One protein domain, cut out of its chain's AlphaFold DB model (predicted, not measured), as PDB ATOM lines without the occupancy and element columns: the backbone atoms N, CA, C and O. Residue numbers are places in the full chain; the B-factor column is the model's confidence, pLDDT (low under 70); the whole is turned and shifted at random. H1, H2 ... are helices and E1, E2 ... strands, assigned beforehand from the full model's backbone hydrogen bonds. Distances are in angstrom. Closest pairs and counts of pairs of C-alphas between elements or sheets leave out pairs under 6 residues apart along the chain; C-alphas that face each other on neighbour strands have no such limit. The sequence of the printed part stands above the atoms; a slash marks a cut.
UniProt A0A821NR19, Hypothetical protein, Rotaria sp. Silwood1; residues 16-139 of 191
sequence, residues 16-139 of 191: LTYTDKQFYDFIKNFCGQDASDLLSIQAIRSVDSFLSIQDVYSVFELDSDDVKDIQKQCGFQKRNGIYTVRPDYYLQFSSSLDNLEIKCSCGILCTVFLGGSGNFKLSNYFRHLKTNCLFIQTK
ATOM      1  N   LEU A  16     -40.690 -58.047  17.488       78.56
ATOM      2  CA  LEU A  16     -41.506 -56.879  17.129       78.56
ATOM      3  C   LEU A  16     -42.976 -57.011  17.546       78.56
ATOM      4  O   LEU A  16     -43.645 -55.996  17.706       78.56
ATOM      5  N   THR A  17     -43.483 -58.235  17.699       85.19
ATOM      6  CA  THR A  17     -44.863 -58.491  18.129       85.19
ATOM      7  C   THR A  17     -44.982 -58.609  19.645       85.19
ATOM      8  O   THR A  17     -46.088 -58.772  20.156       85.19
ATOM      9  N   TYR A  18     -43.864 -58.540  20.379       89.06
ATOM     10  CA  TYR A  18     -43.883 -58.643  21.832       89.06
ATOM     11  C   TYR A  18     -44.574 -57.437  22.454       89.06
ATOM     12  O   TYR A  18     -44.263 -56.279  22.162       89.06
ATOM     13  N   THR A  19     -45.503 -57.749  23.351       92.62
ATOM     14  CA  THR A  19     -46.276 -56.785  24.126       92.62
ATOM     15  C   THR A  19     -46.299 -57.185  25.596       92.62
ATOM     16  O   THR A  19     -46.168 -58.367  25.939       92.62
ATOM     17  N   ASP A  20     -46.413 -56.180  26.462       95.50
ATOM     18  CA  ASP A  20     -46.527 -56.299  27.912       95.50
ATOM     19  C   ASP A  20     -45.494 -57.289  28.480       95.50
ATOM     20  O   ASP A  20     -44.285 -57.108  28.320       95.50
ATOM     21  N   LYS A  21     -45.954 -58.379  29.104       95.44
ATOM     22  CA  LYS A  21     -45.096 -59.371  29.757       95.44
ATOM     23  C   LYS A  21     -44.042 -59.968  28.822       95.44
ATOM     24  O   LYS A  21     -42.903 -60.136  29.244       95.44
ATOM     25  N   GLN A  22     -44.386 -60.274  27.570       93.31
ATOM     26  CA  GLN A  22     -43.422 -60.857  26.626       93.31
ATOM     27  C   GLN A  22     -42.296 -59.874  26.308       93.31
ATOM     28  O   GLN A  22     -41.129 -60.258  26.230       93.31
ATOM     29  N   PHE A  23     -42.650 -58.595  26.167       93.06
ATOM     30  CA  PHE A  23     -41.684 -57.532  25.947       93.06
ATOM     31  C   PHE A  23     -40.770 -57.382  27.168       93.06
ATOM     32  O   PHE A  23     -39.552 -57.458  27.028       93.06
ATOM     33  N   TYR A  24     -41.334 -57.282  28.374       93.44
ATOM     34  CA  TYR A  24     -40.555 -57.156  29.608       93.44
ATOM     35  C   TYR A  24     -39.654 -58.362  29.887       93.44
ATOM     36  O   TYR A  24     -38.499 -58.174  30.272       93.44
ATOM     37  N   ASP A  25     -40.133 -59.585  29.649       93.50
ATOM     38  CA  ASP A  25     -39.337 -60.807  29.805       93.50
ATOM     39  C   ASP A  25     -38.157 -60.822  28.821       93.50
ATOM     40  O   ASP A  25     -37.038 -61.187  29.190       93.50
ATOM     41  N   PHE A  26     -38.373 -60.382  27.578       89.38
ATOM     42  CA  PHE A  26     -37.300 -60.249  26.595       89.38
ATOM     43  C   PHE A  26     -36.241 -59.233  27.041       89.38
ATOM     44  O   PHE A  26     -35.053 -59.564  27.069       89.38
ATOM     45  N   ILE A  27     -36.661 -58.030  27.444       88.69
ATOM     46  CA  ILE A  27     -35.747 -56.987  27.934       88.69
ATOM     47  C   ILE A  27     -34.987 -57.479  29.164       88.69
ATOM     48  O   ILE A  27     -33.770 -57.332  29.227       88.69
ATOM     49  N   LYS A  28     -35.671 -58.135  30.103       89.25
ATOM     50  CA  LYS A  28     -35.063 -58.705  31.307       89.25
ATOM     51  C   LYS A  28     -33.969 -59.712  30.973       89.25
ATOM     52  O   LYS A  28     -32.875 -59.640  31.527       89.25
ATOM     53  N   ASN A  29     -34.251 -60.638  30.061       84.19
ATOM     54  CA  ASN A  29     -33.304 -61.683  29.681       84.19
ATOM     55  C   ASN A  29     -32.103 -61.138  28.896       84.19
ATOM     56  O   ASN A  29     -31.029 -61.738  28.938       84.19
ATOM     57  N   PHE A  30     -32.280 -60.033  28.170       80.75
ATOM     58  CA  PHE A  30     -31.257 -59.499  27.274       80.75
ATOM     59  C   PHE A  30     -30.439 -58.351  27.886       80.75
ATOM     60  O   PHE A  30     -29.227 -58.284  27.692       80.75
ATOM     61  N   CYS A  31     -31.092 -57.456  28.624       79.62
ATOM     62  CA  CYS A  31     -30.522 -56.234  29.197       79.62
ATOM     63  C   CYS A  31     -30.443 -56.261  30.733       79.62
ATOM     64  O   CYS A  31     -29.739 -55.436  31.310       79.62
ATOM     65  N   GLY A  32     -31.120 -57.206  31.390       85.00
ATOM     66  CA  GLY A  32     -31.180 -57.317  32.848       85.00
ATOM     67  C   GLY A  32     -32.490 -56.797  33.447       85.00
ATOM     68  O   GLY A  32     -33.299 -56.158  32.776       85.00
ATOM     69  N   GLN A  33     -32.701 -57.102  34.731       89.31
ATOM     70  CA  GLN A  33     -33.929 -56.772  35.463       89.31
ATOM     71  C   GLN A  33     -34.183 -55.258  35.507       89.31
ATOM     72  O   GLN A  33     -35.249 -54.824  35.088       89.31
ATOM     73  N   ASP A  34     -33.180 -54.466  35.889       87.38
ATOM     74  CA  ASP A  34     -33.285 -53.007  36.030       87.38
ATOM     75  C   ASP A  34     -33.762 -52.323  34.737       87.38
ATOM     76  O   ASP A  34     -34.555 -51.387  34.758       87.38
ATOM     77  N   ALA A  35     -33.298 -52.813  33.582       87.06
ATOM     78  CA  ALA A  35     -33.711 -52.325  32.270       87.06
ATOM     79  C   ALA A  35     -35.192 -52.620  31.989       87.06
ATOM     80  O   ALA A  35     -35.888 -51.792  31.407       87.06
ATOM     81  N   SER A  36     -35.675 -53.794  32.395       91.62
ATOM     82  CA  SER A  36     -37.082 -54.175  32.255       91.62
ATOM     83  C   SER A  36     -37.977 -53.324  33.156       91.62
ATOM     84  O   SER A  36     -38.983 -52.783  32.694       91.62
ATOM     85  N   ASP A  37     -37.557 -53.125  34.405       90.88
ATOM     86  CA  ASP A  37     -38.282 -52.318  35.385       90.88
ATOM     87  C   ASP A  37     -38.326 -50.835  34.976       90.88
ATOM     88  O   ASP A  37     -39.362 -50.181  35.084       90.88
ATOM     89  N   LEU A  38     -37.246 -50.308  34.389       90.25
ATOM     90  CA  LEU A  38     -37.209 -48.932  33.887       90.25
ATOM     91  C   LEU A  38     -38.256 -48.691  32.797       90.25
ATOM     92  O   LEU A  38     -38.890 -47.632  32.753       90.25
ATOM     93  N   LEU A  39     -38.430 -49.667  31.905       91.56
ATOM     94  CA  LEU A  39     -39.428 -49.593  30.845       91.56
ATOM     95  C   LEU A  39     -40.846 -49.809  31.384       91.56
ATOM     96  O   LEU A  39     -41.787 -49.194  30.876       91.56
ATOM     97  N   SER A  40     -41.017 -50.644  32.411       92.56
ATOM     98  CA  SER A  40     -42.329 -50.915  33.005       92.56
ATOM     99  C   SER A  40     -42.886 -49.707  33.762       92.56
ATOM    100  O   SER A  40     -44.046 -49.356  33.544       92.56
ATOM    101  N   ILE A  41     -42.051 -48.991  34.527       90.25
ATOM    102  CA  ILE A  41     -42.426 -47.746  35.229       90.25
ATOM    103  C   ILE A  41     -42.934 -46.680  34.247       90.25
ATOM    104  O   ILE A  41     -43.862 -45.934  34.545       90.25
ATOM    105  N   GLN A  42     -42.361 -46.631  33.044       89.81
ATOM    106  CA  GLN A  42     -42.751 -45.691  31.990       89.81
ATOM    107  C   GLN A  42     -43.933 -46.177  31.135       89.81
ATOM    108  O   GLN A  42     -44.261 -45.550  30.128       89.81
ATOM    109  N   ALA A  43     -44.548 -47.311  31.486       92.56
ATOM    110  CA  ALA A  43     -45.583 -47.980  30.695       92.56
ATOM    111  C   ALA A  43     -45.156 -48.279  29.238       92.56
ATOM    112  O   ALA A  43     -45.982 -48.363  28.321       92.56
ATOM    113  N   ILE A  44     -43.854 -48.478  29.013       92.69
ATOM    114  CA  ILE A  44     -43.279 -48.837  27.717       92.69
ATOM    115  C   ILE A  44     -43.416 -50.340  27.554       92.69
ATOM    116  O   ILE A  44     -42.600 -51.117  28.039       92.69
ATOM    117  N   ARG A  45     -44.483 -50.747  26.882       94.88
ATOM    118  CA  ARG A  45     -44.924 -52.146  26.827       94.88
ATOM    119  C   ARG A  45     -44.699 -52.833  25.487       94.88
ATOM    120  O   ARG A  45     -45.168 -53.945  25.292       94.88
ATOM    121  N   SER A  46     -44.057 -52.173  24.530       91.38
ATOM    122  CA  SER A  46     -43.808 -52.744  23.207       91.38
ATOM    123  C   SER A  46     -42.608 -52.099  22.536       91.38
ATOM    124  O   SER A  46     -42.196 -50.992  22.894       91.38
ATOM    125  N   VAL A  47     -42.096 -52.767  21.500       84.25
ATOM    126  CA  VAL A  47     -41.034 -52.221  20.647       84.25
ATOM    127  C   VAL A  47     -41.453 -50.895  20.017       84.25
ATOM    128  O   VAL A  47     -40.658 -49.961  19.981       84.25
ATOM    129  N   ASP A  48     -42.699 -50.779  19.558       83.31
ATOM    130  CA  ASP A  48     -43.194 -49.537  18.963       83.31
ATOM    131  C   ASP A  48     -43.205 -48.384  19.968       83.31
ATOM    132  O   ASP A  48     -42.677 -47.317  19.664       83.31
ATOM    133  N   SER A  49     -43.720 -48.620  21.179       88.00
ATOM    134  CA  SER A  49     -43.736 -47.610  22.245       88.00
ATOM    135  C   SER A  49     -42.316 -47.191  22.624       88.00
ATOM    136  O   SER A  49     -42.027 -46.007  22.767       88.00
ATOM    137  N   PHE A  50     -41.407 -48.163  22.726       86.19
ATOM    138  CA  PHE A  50     -40.002 -47.928  23.034       86.19
ATOM    139  C   PHE A  50     -39.306 -47.085  21.958       86.19
ATOM    140  O   PHE A  50     -38.564 -46.159  22.271       86.19
ATOM    141  N   LEU A  51     -39.570 -47.368  20.679       79.25
ATOM    142  CA  LEU A  51     -38.998 -46.621  19.557       79.25
ATOM    143  C   LEU A  51     -39.546 -45.195  19.423       79.25
ATOM    144  O   LEU A  51     -38.892 -44.364  18.792       79.25
ATOM    145  N   SER A  52     -40.727 -44.917  19.974       80.69
ATOM    146  CA  SER A  52     -41.330 -43.583  19.984       80.69
ATOM    147  C   SER A  52     -40.759 -42.662  21.061       80.69
ATOM    148  O   SER A  52     -41.016 -41.460  21.020       80.69
ATOM    149  N   ILE A  53     -39.987 -43.192  22.010       80.62
ATOM    150  CA  ILE A  53     -39.457 -42.412  23.127       80.62
ATOM    151  C   ILE A  53     -38.134 -41.762  22.754       80.62
ATOM    152  O   ILE A  53     -37.221 -42.394  22.224       80.62
ATOM    153  N   GLN A  54     -38.051 -40.464  23.043       78.00
ATOM    154  CA  GLN A  54     -36.882 -39.651  22.740       78.00
ATOM    155  C   GLN A  54     -35.755 -39.869  23.757       78.00
ATOM    156  O   GLN A  54     -34.599 -40.001  23.357       78.00
ATOM    157  N   ASP A  55     -36.101 -39.944  25.046       80.62
ATOM    158  CA  ASP A  55     -35.172 -40.249  26.133       80.62
ATOM    159  C   ASP A  55     -35.840 -41.134  27.195       80.62
ATOM    160  O   ASP A  55     -36.747 -40.705  27.908       80.62
ATOM    161  N   VAL A  56     -35.358 -42.374  27.303       84.62
ATOM    162  CA  VAL A  56     -35.821 -43.382  28.273       84.62
ATOM    163  C   VAL A  56     -35.467 -42.989  29.714       84.62
ATOM    164  O   VAL A  56     -36.067 -43.499  30.655       84.62
ATOM    165  N   TYR A  57     -34.508 -42.086  29.919       84.69
ATOM    166  CA  TYR A  57     -34.093 -41.641  31.251       84.69
ATOM    167  C   TYR A  57     -34.791 -40.367  31.717       84.69
ATOM    168  O   TYR A  57     -34.600 -39.977  32.867       84.69
ATOM    169  N   SER A  58     -35.634 -39.757  30.879       85.06
ATOM    170  CA  SER A  58     -36.434 -38.581  31.259       85.06
ATOM    171  C   SER A  58     -37.313 -38.839  32.489       85.06
ATOM    172  O   SER A  58     -37.547 -37.941  33.292       85.06
ATOM    173  N   VAL A  59     -37.713 -40.095  32.717       85.94
ATOM    174  CA  VAL A  59     -38.447 -40.517  33.919       85.94
ATOM    175  C   VAL A  59     -37.686 -40.244  35.223       85.94
ATOM    176  O   VAL A  59     -38.314 -40.093  36.265       85.94
ATOM    177  N   PHE A  60     -36.354 -40.119  35.196       85.12
ATOM    178  CA  PHE A  60     -35.554 -39.794  36.386       85.12
ATOM    179  C   PHE A  60     -35.694 -38.340  36.835       85.12
ATOM    180  O   PHE A  60     -35.158 -37.981  37.878       85.12
ATOM    181  N   GLU A  61     -36.405 -37.499  36.097       84.06
ATOM    182  CA  GLU A  61     -36.750 -36.153  36.556       84.06
ATOM    183  C   GLU A  61     -37.995 -36.149  37.460       84.06
ATOM    184  O   GLU A  61     -38.297 -35.136  38.088       84.06
ATOM    185  N   LEU A  62     -38.707 -37.279  37.562       84.25
ATOM    186  CA  LEU A  62     -39.909 -37.406  38.380       84.25
ATOM    187  C   LEU A  62     -39.569 -37.701  39.847       84.25
ATOM    188  O   LEU A  62     -38.775 -38.591  40.153       84.25
ATOM    189  N   ASP A  63     -40.242 -37.003  40.764       83.88
ATOM    190  CA  ASP A  63     -40.200 -37.298  42.199       83.88
ATOM    191  C   ASP A  63     -41.267 -38.345  42.548       83.88
ATOM    192  O   ASP A  63     -42.396 -38.024  42.916       83.88
ATOM    193  N   SER A  64     -40.915 -39.617  42.365       85.88
ATOM    194  CA  SER A  64     -41.736 -40.769  42.745       85.88
ATOM    195  C   SER A  64     -40.867 -41.824  43.421       85.88
ATOM    196  O   SER A  64     -39.703 -42.000  43.059       85.88
ATOM    197  N   ASP A  65     -41.426 -42.535  44.397       85.75
ATOM    198  CA  ASP A  65     -40.705 -43.579  45.128       85.75
ATOM    199  C   ASP A  65     -40.319 -44.754  44.214       85.75
ATOM    200  O   ASP A  65     -39.188 -45.233  44.296       85.75
ATOM    201  N   ASP A  66     -41.176 -45.103  43.249       82.00
ATOM    202  CA  ASP A  66     -40.875 -46.118  42.228       82.00
ATOM    203  C   ASP A  66     -39.658 -45.715  41.378       82.00
ATOM    204  O   ASP A  66     -38.800 -46.530  41.037       82.00
ATOM    205  N   VAL A  67     -39.545 -44.419  41.065       85.88
ATOM    206  CA  VAL A  67     -38.420 -43.871  40.302       85.88
ATOM    207  C   VAL A  67     -37.157 -43.814  41.155       85.88
ATOM    208  O   VAL A  67     -36.077 -44.096  40.641       85.88
ATOM    209  N   LYS A  68     -37.260 -43.501  42.452       86.75
ATOM    210  CA  LYS A  68     -36.106 -43.411  43.367       86.75
ATOM    211  C   LYS A  68     -35.369 -44.730  43.537       86.75
ATOM    212  O   LYS A  68     -34.165 -44.705  43.797       86.75
ATOM    213  N   ASP A  69     -36.067 -45.854  43.438       86.81
ATOM    214  CA  ASP A  69     -35.455 -47.176  43.583       86.81
ATOM    215  C   ASP A  69     -34.740 -47.656  42.320       86.81
ATOM    216  O   ASP A  69     -33.794 -48.439  42.430       86.81
ATOM    217  N   ILE A  70     -35.136 -47.142  41.149       85.44
ATOM    218  CA  ILE A  70     -34.491 -47.427  39.859       85.44
ATOM    219  C   ILE A  70     -33.446 -46.381  39.445       85.44
ATOM    220  O   ILE A  70     -32.398 -46.704  38.878       85.44
ATOM    221  N   GLN A  71     -33.627 -45.132  39.884       86.00
ATOM    222  CA  GLN A  71     -32.506 -44.330  40.361       86.00
ATOM    223  C   GLN A  71     -31.778 -45.140  41.467       86.00
ATOM    224  O   GLN A  71     -32.206 -46.214  41.768       86.00
ATOM    225  N   LYS A  72     -30.688 -44.786  42.135       85.12
ATOM    226  CA  LYS A  72     -29.866 -45.750  42.934       85.12
ATOM    227  C   LYS A  72     -29.319 -46.962  42.138       85.12
ATOM    228  O   LYS A  72     -28.105 -47.135  42.125       85.12
ATOM    229  N   GLN A  73     -30.141 -47.790  41.484       82.25
ATOM    230  CA  GLN A  73     -29.731 -48.903  40.626       82.25
ATOM    231  C   GLN A  73     -29.073 -48.405  39.334       82.25
ATOM    232  O   GLN A  73     -27.964 -48.811  39.014       82.25
ATOM    233  N   CYS A  74     -29.683 -47.488  38.585       78.62
ATOM    234  CA  CYS A  74     -29.195 -47.115  37.248       78.62
ATOM    235  C   CYS A  74     -28.215 -45.925  37.220       78.62
ATOM    236  O   CYS A  74     -27.892 -45.410  36.149       78.62
ATOM    237  N   GLY A  75     -27.736 -45.429  38.361       82.44
ATOM    238  CA  GLY A  75     -27.057 -44.125  38.434       82.44
ATOM    239  C   GLY A  75     -26.432 -43.807  39.786       82.44
ATOM    240  O   GLY A  75     -26.361 -44.639  40.683       82.44
ATOM    241  N   PHE A  76     -25.941 -42.578  39.900       78.81
ATOM    242  CA  PHE A  76     -25.271 -42.045  41.075       78.81
ATOM    243  C   PHE A  76     -25.977 -40.778  41.543       78.81
ATOM    244  O   PHE A  76     -26.188 -39.845  40.760       78.81
ATOM    245  N   GLN A  77     -26.275 -40.717  42.839       82.56
ATOM    246  CA  GLN A  77     -26.717 -39.488  43.482       82.56
ATOM    247  C   GLN A  77     -25.496 -38.680  43.938       82.56
ATOM    248  O   GLN A  77     -24.630 -39.177  44.662       82.56
ATOM    249  N   LYS A  78     -25.409 -37.425  43.503       80.62
ATOM    250  CA  LYS A  78     -24.390 -36.475  43.964       80.62
ATOM    251  C   LYS A  78     -24.766 -35.925  45.343       80.62
ATOM    252  O   LYS A  78     -25.927 -35.941  45.740       80.62
ATOM    253  N   ARG A  79     -23.792 -35.350  46.061       81.31
ATOM    254  CA  ARG A  79     -24.010 -34.751  47.399       81.31
ATOM    255  C   ARG A  79     -25.073 -33.645  47.430       81.31
ATOM    256  O   ARG A  79     -25.633 -33.386  48.483       81.31
ATOM    257  N   ASN A  80     -25.331 -32.992  46.301       83.38
ATOM    258  CA  ASN A  80     -26.345 -31.946  46.160       83.38
ATOM    259  C   ASN A  80     -27.734 -32.489  45.772       83.38
ATOM    260  O   ASN A  80     -28.591 -31.709  45.375       83.38
ATOM    261  N   GLY A  81     -27.941 -33.808  45.820       77.12
ATOM    262  CA  GLY A  81     -29.206 -34.450  45.465       77.12
ATOM    263  C   GLY A  81     -29.411 -34.670  43.964       77.12
ATOM    264  O   GLY A  81     -30.337 -35.386  43.599       77.12
ATOM    265  N   ILE A  82     -28.542 -34.135  43.095       80.81
ATOM    266  CA  ILE A  82     -28.648 -34.326  41.640       80.81
ATOM    267  C   ILE A  82     -28.331 -35.776  41.276       80.81
ATOM    268  O   ILE A  82     -27.292 -36.317  41.671       80.81
ATOM    269  N   TYR A  83     -29.201 -36.373  40.468       81.25
ATOM    270  CA  TYR A  83     -29.023 -37.718  39.950       81.25
ATOM    271  C   TYR A  83     -28.293 -37.727  38.603       81.25
ATOM    272  O   TYR A  83     -28.482 -36.844  37.769       81.25
ATOM    273  N   THR A  84     -27.445 -38.731  38.381       82.25
ATOM    274  CA  THR A  84     -26.727 -38.919  37.111       82.25
ATOM    275  C   THR A  84     -26.774 -40.387  36.715       82.25
ATOM    276  O   THR A  84     -26.361 -41.238  37.498       82.25
ATOM    277  N   VAL A  85     -27.251 -40.696  35.510       80.50
ATOM    278  CA  VAL A  85     -27.288 -42.074  34.989       80.50
ATOM    279  C   VAL A  85     -25.866 -42.601  34.820       80.50
ATOM    280  O   VAL A  85     -24.980 -41.865  34.372       80.50
ATOM    281  N   ARG A  86     -25.622 -43.868  35.173       75.81
ATOM    282  CA  ARG A  86     -24.302 -44.466  34.951       75.81
ATOM    283  C   ARG A  86     -24.052 -44.600  33.439       75.81
ATOM    284  O   ARG A  86     -24.972 -44.975  32.706       75.81
ATOM    285  N   PRO A  87     -22.838 -44.306  32.943       67.00
ATOM    286  CA  PRO A  87     -22.559 -44.336  31.506       67.00
ATOM    287  C   PRO A  87     -22.857 -45.688  30.842       67.00
ATOM    288  O   PRO A  87     -23.366 -45.726  29.726       67.00
ATOM    289  N   ASP A  88     -22.583 -46.793  31.532       65.12
ATOM    290  CA  ASP A  88     -22.861 -48.168  31.101       65.12
ATOM    291  C   ASP A  88     -24.354 -48.439  30.879       65.12
ATOM    292  O   ASP A  88     -24.697 -49.135  29.922       65.12
ATOM    293  N   TYR A  89     -25.233 -47.828  31.678       67.56
ATOM    294  CA  TYR A  89     -26.678 -47.866  31.442       67.56
ATOM    295  C   TYR A  89     -27.037 -47.011  30.234       67.56
ATOM    296  O   TYR A  89     -27.665 -47.515  29.307       67.56
ATOM    297  N   TYR A  90     -26.574 -45.756  30.188       63.91
ATOM    298  CA  TYR A  90     -26.912 -44.808  29.117       63.91
ATOM    299  C   TYR A  90     -26.632 -45.374  27.714       63.91
ATOM    300  O   TYR A  90     -27.359 -45.115  26.753       63.91
ATOM    301  N   LEU A  91     -25.596 -46.203  27.589       53.84
ATOM    302  CA  LEU A  91     -25.193 -46.852  26.341       53.84
ATOM    303  C   LEU A  91     -26.145 -47.966  25.868       53.84
ATOM    304  O   LEU A  91     -26.123 -48.288  24.681       53.84
ATOM    305  N   GLN A  92     -26.996 -48.514  26.741       62.28
ATOM    306  CA  GLN A  92     -27.999 -49.523  26.372       62.28
ATOM    307  C   GLN A  92     -29.171 -48.920  25.575       62.28
ATOM    308  O   GLN A  92     -29.726 -49.596  24.702       62.28
ATOM    309  N   PHE A  93     -29.514 -47.645  25.822       60.59
ATOM    310  CA  PHE A  93     -30.716 -47.009  25.260       60.59
ATOM    311  C   PHE A  93     -30.481 -45.706  24.465       60.59
ATOM    312  O   PHE A  93     -31.312 -45.371  23.620       60.59
ATOM    313  N   SER A  94     -29.367 -44.986  24.652       52.47
ATOM    314  CA  SER A  94     -29.133 -43.677  24.002       52.47
ATOM    315  C   SER A  94     -28.803 -43.748  22.503       52.47
ATOM    316  O   SER A  94     -28.085 -44.627  22.027       52.47
ATOM    317  N   SER A  95     -29.274 -42.766  21.730       47.00
ATOM    318  CA  SER A  95     -29.197 -42.712  20.259       47.00
ATOM    319  C   SER A  95     -27.943 -42.035  19.671       47.00
ATOM    320  O   SER A  95     -27.810 -41.985  18.449       47.00
ATOM    321  N   SER A  96     -26.998 -41.549  20.482       39.09
ATOM    322  CA  SER A  96     -25.850 -40.753  20.004       39.09
ATOM    323  C   SER A  96     -24.731 -41.577  19.333       39.09
ATOM    324  O   SER A  96     -24.478 -42.732  19.677       39.09
ATOM    325  N   LEU A  97     -24.126 -40.965  18.312       45.56
ATOM    326  CA  LEU A  97     -23.546 -41.551  17.096       45.56
ATOM    327  C   LEU A  97     -22.104 -42.067  17.234       45.56
ATOM    328  O   LEU A  97     -21.267 -41.355  17.768       45.56
ATOM    329  N   ASP A  98     -21.850 -43.260  16.686       38.53
ATOM    330  CA  ASP A  98     -20.659 -43.701  15.929       38.53
ATOM    331  C   ASP A  98     -20.964 -45.075  15.278       38.53
ATOM    332  O   ASP A  98     -21.950 -45.726  15.609       38.53
ATOM    333  N   ASN A  99     -20.225 -45.507  14.253       37.38
ATOM    334  CA  ASN A  99     -20.664 -46.584  13.344       37.38
ATOM    335  C   ASN A  99     -20.116 -47.975  13.728       37.38
ATOM    336  O   ASN A  99     -18.904 -48.179  13.722       37.38
ATOM    337  N   LEU A 100     -20.989 -48.971  13.946       40.22
ATOM    338  CA  LEU A 100     -20.631 -50.396  13.873       40.22
ATOM    339  C   LEU A 100     -21.446 -51.090  12.814       40.22
ATOM    340  O   LEU A 100     -22.629 -50.858  12.633       40.22
ATOM    341  N   GLU A 101     -20.801 -52.016  12.145       43.44
ATOM    342  CA  GLU A 101     -21.419 -52.863  11.155       43.44
ATOM    343  C   GLU A 101     -21.741 -54.226  11.778       43.44
ATOM    344  O   GLU A 101     -20.840 -55.023  12.047       43.44
ATOM    345  N   ILE A 102     -23.023 -54.505  12.024       49.25
ATOM    346  CA  ILE A 102     -23.518 -55.836  12.389       49.25
ATOM    347  C   ILE A 102     -24.020 -56.519  11.124       49.25
ATOM    348  O   ILE A 102     -24.910 -56.022  10.440       49.25
ATOM    349  N   LYS A 103     -23.482 -57.695  10.809       44.03
ATOM    350  CA  LYS A 103     -23.982 -58.501   9.695       44.03
ATOM    351  C   LYS A 103     -25.281 -59.187  10.122       44.03
ATOM    352  O   LYS A 103     -25.262 -60.088  10.955       44.03
ATOM    353  N   CYS A 104     -26.407 -58.745   9.571       59.53
ATOM    354  CA  CYS A 104     -27.695 -59.407   9.756       59.53
ATOM    355  C   CYS A 104     -27.679 -60.779   9.074       59.53
ATOM    356  O   CYS A 104     -27.003 -60.985   8.064       59.53
ATOM    357  N   SER A 105     -28.470 -61.719   9.588       55.03
ATOM    358  CA  SER A 105     -28.693 -63.045   8.991       55.03
ATOM    359  C   SER A 105     -29.307 -62.988   7.580       55.03
ATOM    360  O   SER A 105     -29.216 -63.950   6.826       55.03
ATOM    361  N   CYS A 106     -29.838 -61.829   7.180       57.16
ATOM    362  CA  CYS A 106     -30.190 -61.462   5.808       57.16
ATOM    363  C   CYS A 106     -28.992 -61.229   4.870       57.16
ATOM    364  O   CYS A 106     -29.193 -60.938   3.695       57.16
ATOM    365  N   GLY A 107     -27.758 -61.281   5.372       54.16
ATOM    366  CA  GLY A 107     -26.541 -60.958   4.625       54.16
ATOM    367  C   GLY A 107     -26.255 -59.457   4.505       54.16
ATOM    368  O   GLY A 107     -25.135 -59.094   4.148       54.16
ATOM    369  N   ILE A 108     -27.218 -58.593   4.852       59.59
ATOM    370  CA  ILE A 108     -27.056 -57.136   4.846       59.59
ATOM    371  C   ILE A 108     -26.209 -56.714   6.049       59.59
ATOM    372  O   ILE A 108     -26.473 -57.093   7.194       59.59
ATOM    373  N   LEU A 109     -25.193 -55.900   5.786       50.91
ATOM    374  CA  LEU A 109     -24.472 -55.166   6.818       50.91
ATOM    375  C   LEU A 109     -25.384 -54.064   7.352       50.91
ATOM    376  O   LEU A 109     -25.704 -53.099   6.666       50.91
ATOM    377  N   CYS A 110     -25.846 -54.252   8.577       55.03
ATOM    378  CA  CYS A 110     -26.588 -53.257   9.321       55.03
ATOM    379  C   CYS A 110     -25.562 -52.338   9.950       55.03
ATOM    380  O   CYS A 110     -24.806 -52.766  10.821       55.03
ATOM    381  N   THR A 111     -25.536 -51.079   9.549       44.91
ATOM    382  CA  THR A 111     -24.898 -50.050  10.358       44.91
ATOM    383  C   THR A 111     -25.732 -49.875  11.626       44.91
ATOM    384  O   THR A 111     -26.788 -49.249  11.646       44.91
ATOM    385  N   VAL A 112     -25.296 -50.536  12.689       47.00
ATOM    386  CA  VAL A 112     -25.803 -50.399  14.046       47.00
ATOM    387  C   VAL A 112     -24.920 -49.362  14.707       47.00
ATOM    388  O   VAL A 112     -23.745 -49.592  14.963       47.00
ATOM    389  N   PHE A 113     -25.470 -48.180  14.934       43.16
ATOM    390  CA  PHE A 113     -24.698 -47.080  15.488       43.16
ATOM    391  C   PHE A 113     -24.272 -47.425  16.929       43.16
ATOM    392  O   PHE A 113     -25.107 -47.507  17.829       43.16
ATOM    393  N   LEU A 114     -22.988 -47.687  17.152       40.56
ATOM    394  CA  LEU A 114     -22.383 -47.767  18.474       40.56
ATOM    395  C   LEU A 114     -22.081 -46.349  18.945       40.56
ATOM    396  O   LEU A 114     -21.342 -45.645  18.285       40.56
ATOM    397  N   GLY A 115     -22.527 -45.946  20.130       38.72
ATOM    398  CA  GLY A 115     -21.830 -44.846  20.801       38.72
ATOM    399  C   GLY A 115     -20.394 -45.312  21.054       38.72
ATOM    400  O   GLY A 115     -20.188 -46.523  21.177       38.72
ATOM    401  N   GLY A 116     -19.425 -44.397  21.123       40.53
ATOM    402  CA  GLY A 116     -17.973 -44.666  21.148       40.53
ATOM    403  C   GLY A 116     -17.417 -45.670  22.185       40.53
ATOM    404  O   GLY A 116     -16.207 -45.812  22.303       40.53
ATOM    405  N   SER A 117     -18.261 -46.388  22.928       47.25
ATOM    406  CA  SER A 117     -17.923 -47.410  23.916       47.25
ATOM    407  C   SER A 117     -17.904 -48.864  23.420       47.25
ATOM    408  O   SER A 117     -17.474 -49.725  24.181       47.25
ATOM    409  N   GLY A 118     -18.399 -49.197  22.217       45.41
ATOM    410  CA  GLY A 118     -18.431 -50.607  21.775       45.41
ATOM    411  C   GLY A 118     -19.702 -51.408  22.107       45.41
ATOM    412  O   GLY A 118     -19.758 -52.591  21.777       45.41
ATOM    413  N   ASN A 119     -20.718 -50.808  22.745       49.72
ATOM    414  CA  ASN A 119     -21.889 -51.533  23.273       49.72
ATOM    415  C   ASN A 119     -23.094 -51.606  22.316       49.72
ATOM    416  O   ASN A 119     -23.524 -50.596  21.761       49.72
ATOM    417  N   PHE A 120     -23.688 -52.799  22.186       53.97
ATOM    418  CA  PHE A 120     -24.920 -53.038  21.425       53.97
ATOM    419  C   PHE A 120     -26.060 -52.108  21.844       53.97
ATOM    420  O   PHE A 120     -26.362 -51.997  23.031       53.97
ATOM    421  N   LYS A 121     -26.746 -51.519  20.858       65.25
ATOM    422  CA  LYS A 121     -27.905 -50.653  21.089       65.25
ATOM    423  C   LYS A 121     -29.195 -51.319  20.650       65.25
ATOM    424  O   LYS A 121     -29.401 -51.575  19.459       65.25
ATOM    425  N   LEU A 122     -30.090 -51.524  21.609       68.19
ATOM    426  CA  LEU A 122     -31.355 -52.215  21.387       68.19
ATOM    427  C   LEU A 122     -32.284 -51.444  20.429       68.19
ATOM    428  O   LEU A 122     -32.905 -52.029  19.541       68.19
ATOM    429  N   SER A 123     -32.307 -50.114  20.537       65.81
ATOM    430  CA  SER A 123     -33.081 -49.221  19.661       65.81
ATOM    431  C   SER A 123     -32.681 -49.338  18.187       65.81
ATOM    432  O   SER A 123     -33.540 -49.360  17.304       65.81
ATOM    433  N   ASN A 124     -31.387 -49.491  17.906       64.50
ATOM    434  CA  ASN A 124     -30.887 -49.656  16.542       64.50
ATOM    435  C   ASN A 124     -31.248 -51.020  15.955       64.50
ATOM    436  O   ASN A 124     -31.610 -51.103  14.780       64.50
ATOM    437  N   TYR A 125     -31.200 -52.076  16.769       68.31
ATOM    438  CA  TYR A 125     -31.657 -53.399  16.361       68.31
ATOM    439  C   TYR A 125     -33.139 -53.384  15.960       68.31
ATOM    440  O   TYR A 125     -33.484 -53.793  14.849       68.31
ATOM    441  N   PHE A 126     -34.007 -52.818  16.799       69.94
ATOM    442  CA  PHE A 126     -35.432 -52.705  16.489       69.94
ATOM    443  C   PHE A 126     -35.713 -51.835  15.259       69.94
ATOM    444  O   PHE A 126     -36.547 -52.187  14.422       69.94
ATOM    445  N   ARG A 127     -34.978 -50.732  15.082       70.19
ATOM    446  CA  ARG A 127     -35.116 -49.870  13.898       70.19
ATOM    447  C   ARG A 127     -34.707 -50.588  12.607       70.19
ATOM    448  O   ARG A 127     -35.372 -50.417  11.583       70.19
ATOM    449  N   HIS A 128     -33.657 -51.412  12.651       71.00
ATOM    450  CA  HIS A 128     -33.252 -52.237  11.510       71.00
ATOM    451  C   HIS A 128     -34.336 -53.259  11.142       71.00
ATOM    452  O   HIS A 128     -34.695 -53.381   9.966       71.00
ATOM    453  N   LEU A 129     -34.894 -53.944  12.145       66.69
ATOM    454  CA  LEU A 129     -35.996 -54.881  11.938       66.69
ATOM    455  C   LEU A 129     -37.212 -54.200  11.289       66.69
ATOM    456  O   LEU A 129     -37.803 -54.770  10.375       66.69
ATOM    457  N   LYS A 130     -37.555 -52.981  11.726       69.12
ATOM    458  CA  LYS A 130     -38.746 -52.254  11.258       69.12
ATOM    459  C   LYS A 130     -38.611 -51.693   9.841       69.12
ATOM    460  O   LYS A 130     -39.596 -51.647   9.114       69.12
ATOM    461  N   THR A 131     -37.418 -51.245   9.447       64.62
ATOM    462  CA  THR A 131     -37.253 -50.489   8.196       64.62
ATOM    463  C   THR A 131     -36.963 -51.358   6.974       64.62
ATOM    464  O   THR A 131     -37.627 -51.151   5.969       64.62
ATOM    465  N   ASN A 132     -36.016 -52.308   7.007       59.28
ATOM    466  CA  ASN A 132     -35.510 -52.911   5.755       59.28
ATOM    467  C   ASN A 132     -34.885 -54.320   5.876       59.28
ATOM    468  O   ASN A 132     -34.099 -54.732   5.017       59.28
ATOM    469  N   CYS A 133     -35.203 -55.109   6.907       64.88
ATOM    470  CA  CYS A 133     -34.654 -56.465   7.000       64.88
ATOM    471  C   CYS A 133     -35.351 -57.439   6.022       64.88
ATOM    472  O   CYS A 133     -36.405 -57.998   6.332       64.88
ATOM    473  N   LEU A 134     -34.743 -57.694   4.853       59.62
ATOM    474  CA  LEU A 134     -35.267 -58.619   3.824       59.62
ATOM    475  C   LEU A 134     -35.522 -60.047   4.349       59.62
ATOM    476  O   LEU A 134     -36.467 -60.705   3.911       59.62
ATOM    477  N   PHE A 135     -34.724 -60.530   5.309       54.97
ATOM    478  CA  PHE A 135     -34.923 -61.849   5.934       54.97
ATOM    479  C   PHE A 135     -36.180 -61.896   6.806       54.97
ATOM    480  O   PHE A 135     -36.945 -62.856   6.740       54.97
ATOM    481  N   ILE A 136     -36.430 -60.841   7.586       55.22
ATOM    482  CA  ILE A 136     -37.656 -60.722   8.381       55.22
ATOM    483  C   ILE A 136     -38.850 -60.541   7.442       55.22
ATOM    484  O   ILE A 136     -39.831 -61.255   7.590       55.22
ATOM    485  N   GLN A 137     -38.758 -59.691   6.414       57.47
ATOM    486  CA  GLN A 137     -39.851 -59.505   5.451       57.47
ATOM    487  C   GLN A 137     -40.237 -60.808   4.736       57.47
ATOM    488  O   GLN A 137     -41.421 -61.100   4.585       57.47
ATOM    489  N   THR A 138     -39.263 -61.614   4.306       57.56
ATOM    490  CA  THR A 138     -39.537 -62.900   3.641       57.56
ATOM    491  C   THR A 138     -40.108 -63.948   4.595       57.56
ATOM    492  O   THR A 138     -40.984 -64.714   4.193       57.56
ATOM    493  N   LYS A 139     -39.686 -63.970   5.865       54.25
ATOM    494  CA  LYS A 139     -40.248 -64.882   6.874       54.25
ATOM    495  C   LYS A 139     -41.613 -64.452   7.415       54.25
ATOM    496  O   LYS A 139     -42.480 -65.305   7.561       54.25
TER     497      LYS A 139
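What this domain is: This is residues 16 to 139 of the 191 residues of the protein "Hypothetical protein" of Rotaria sp. Silwood1 (UniProt A0A821NR19). You are looking at an elongated body with a small strand hairpin toward each end: E1 and E2 with H5 and H4 at one end, E3 and E4 with H7 packed on E4 and H8 beyond it at the other. Between the ends, H1 and H2 form a helical hairpin, and H1, H2 and H5 make a row of helices running in alternating directions. The 124 printed residues hold eight named helices and four named strands, in the order H1 H2 H3 H4 H5 E1 E2 H6 E3 E4 H7 H8, with two antiparallel two-stranded sheets; the class is mixed, helices and strands. The whole is compact, with a radius of gyration of the C-alphas of 15.6 A, and spans 52 by 32 by 22 A.

How they stand to each other: Start at the hairpin of E3, residues 99 to 103, and E4, residues 109 to 113: they are antiparallel at 144 degrees, with N 110 and O 102 2.7 A apart. Next look at H7, residues 122 to 131, whose closest C-alpha to E4 is that of Asn 124, 5.7 A from that of Val 112. H8, residues 134 to 139, is close to H7 but not clearly touching: the closest C-alphas, of Leu 129 and Ile 136, are 7.0 A apart. H3, residues 47 to 51, touches H7, closest at the C-alphas of Leu 51 and Ser 123, 6.5 A. H6, residues 87 to 93, only just touches H7, with 3 pairs of C-alphas within 8 A, the closest being Phe 93 and Ser 123 at 6.5 A. H1, residues 20 to 31, touches H2, residues 33 to 41, with residues 24 to 28 alone; the closest C-alphas are those of Lys 28 and Ser 36, 5.0 A, and they run opposite ways at a shallow tilt of 34 degrees, only just short of steep. H2 touches H5, residues 65 to 73, closest at the C-alphas of Leu 38 and Ile 70, 6.7 A. H5 touches H4, residues 58 to 61, closest at the C-alphas of Phe 60 and Val 67, 6.3 A. In the hairpin of E1, residues 75 to 77, and E2, residues 83 to 85, antiparallel at 162 degrees, find N 76 and O 84 2.8 A apart. Every O i to N i+4 pair is within hydrogen-bond range in H1, H2, H3, H7 and H8; H5 has 2 of 5, with 2 of 6 for O i to N i+3, H6 has 1 of 3, with 3 of 4, and H4 is too short for an i+4 pair.

Where its parts are: Find C-alpha 20 at (-46.527, -56.299, 27.912); from there H1 runs 16.1 A. H7 is 14.6 A long, H5 13.0 A, E3 12.9 A, H2 12.4 A and E4 11.9 A. H8 ends at C-alpha 139, (-40.248, -64.882, 6.874).

The domain as a whole: The C-alphas farthest apart, of Arg 79 and Thr 138, are 54.3 A from each other. The printed part has no cut and no long link; H3 to H4 and E4 to H7 are short links, and the others are tight. The mean pLDDT of the printed part is 72.8, and residues 87 to 126 and 129 to 139 are under 70.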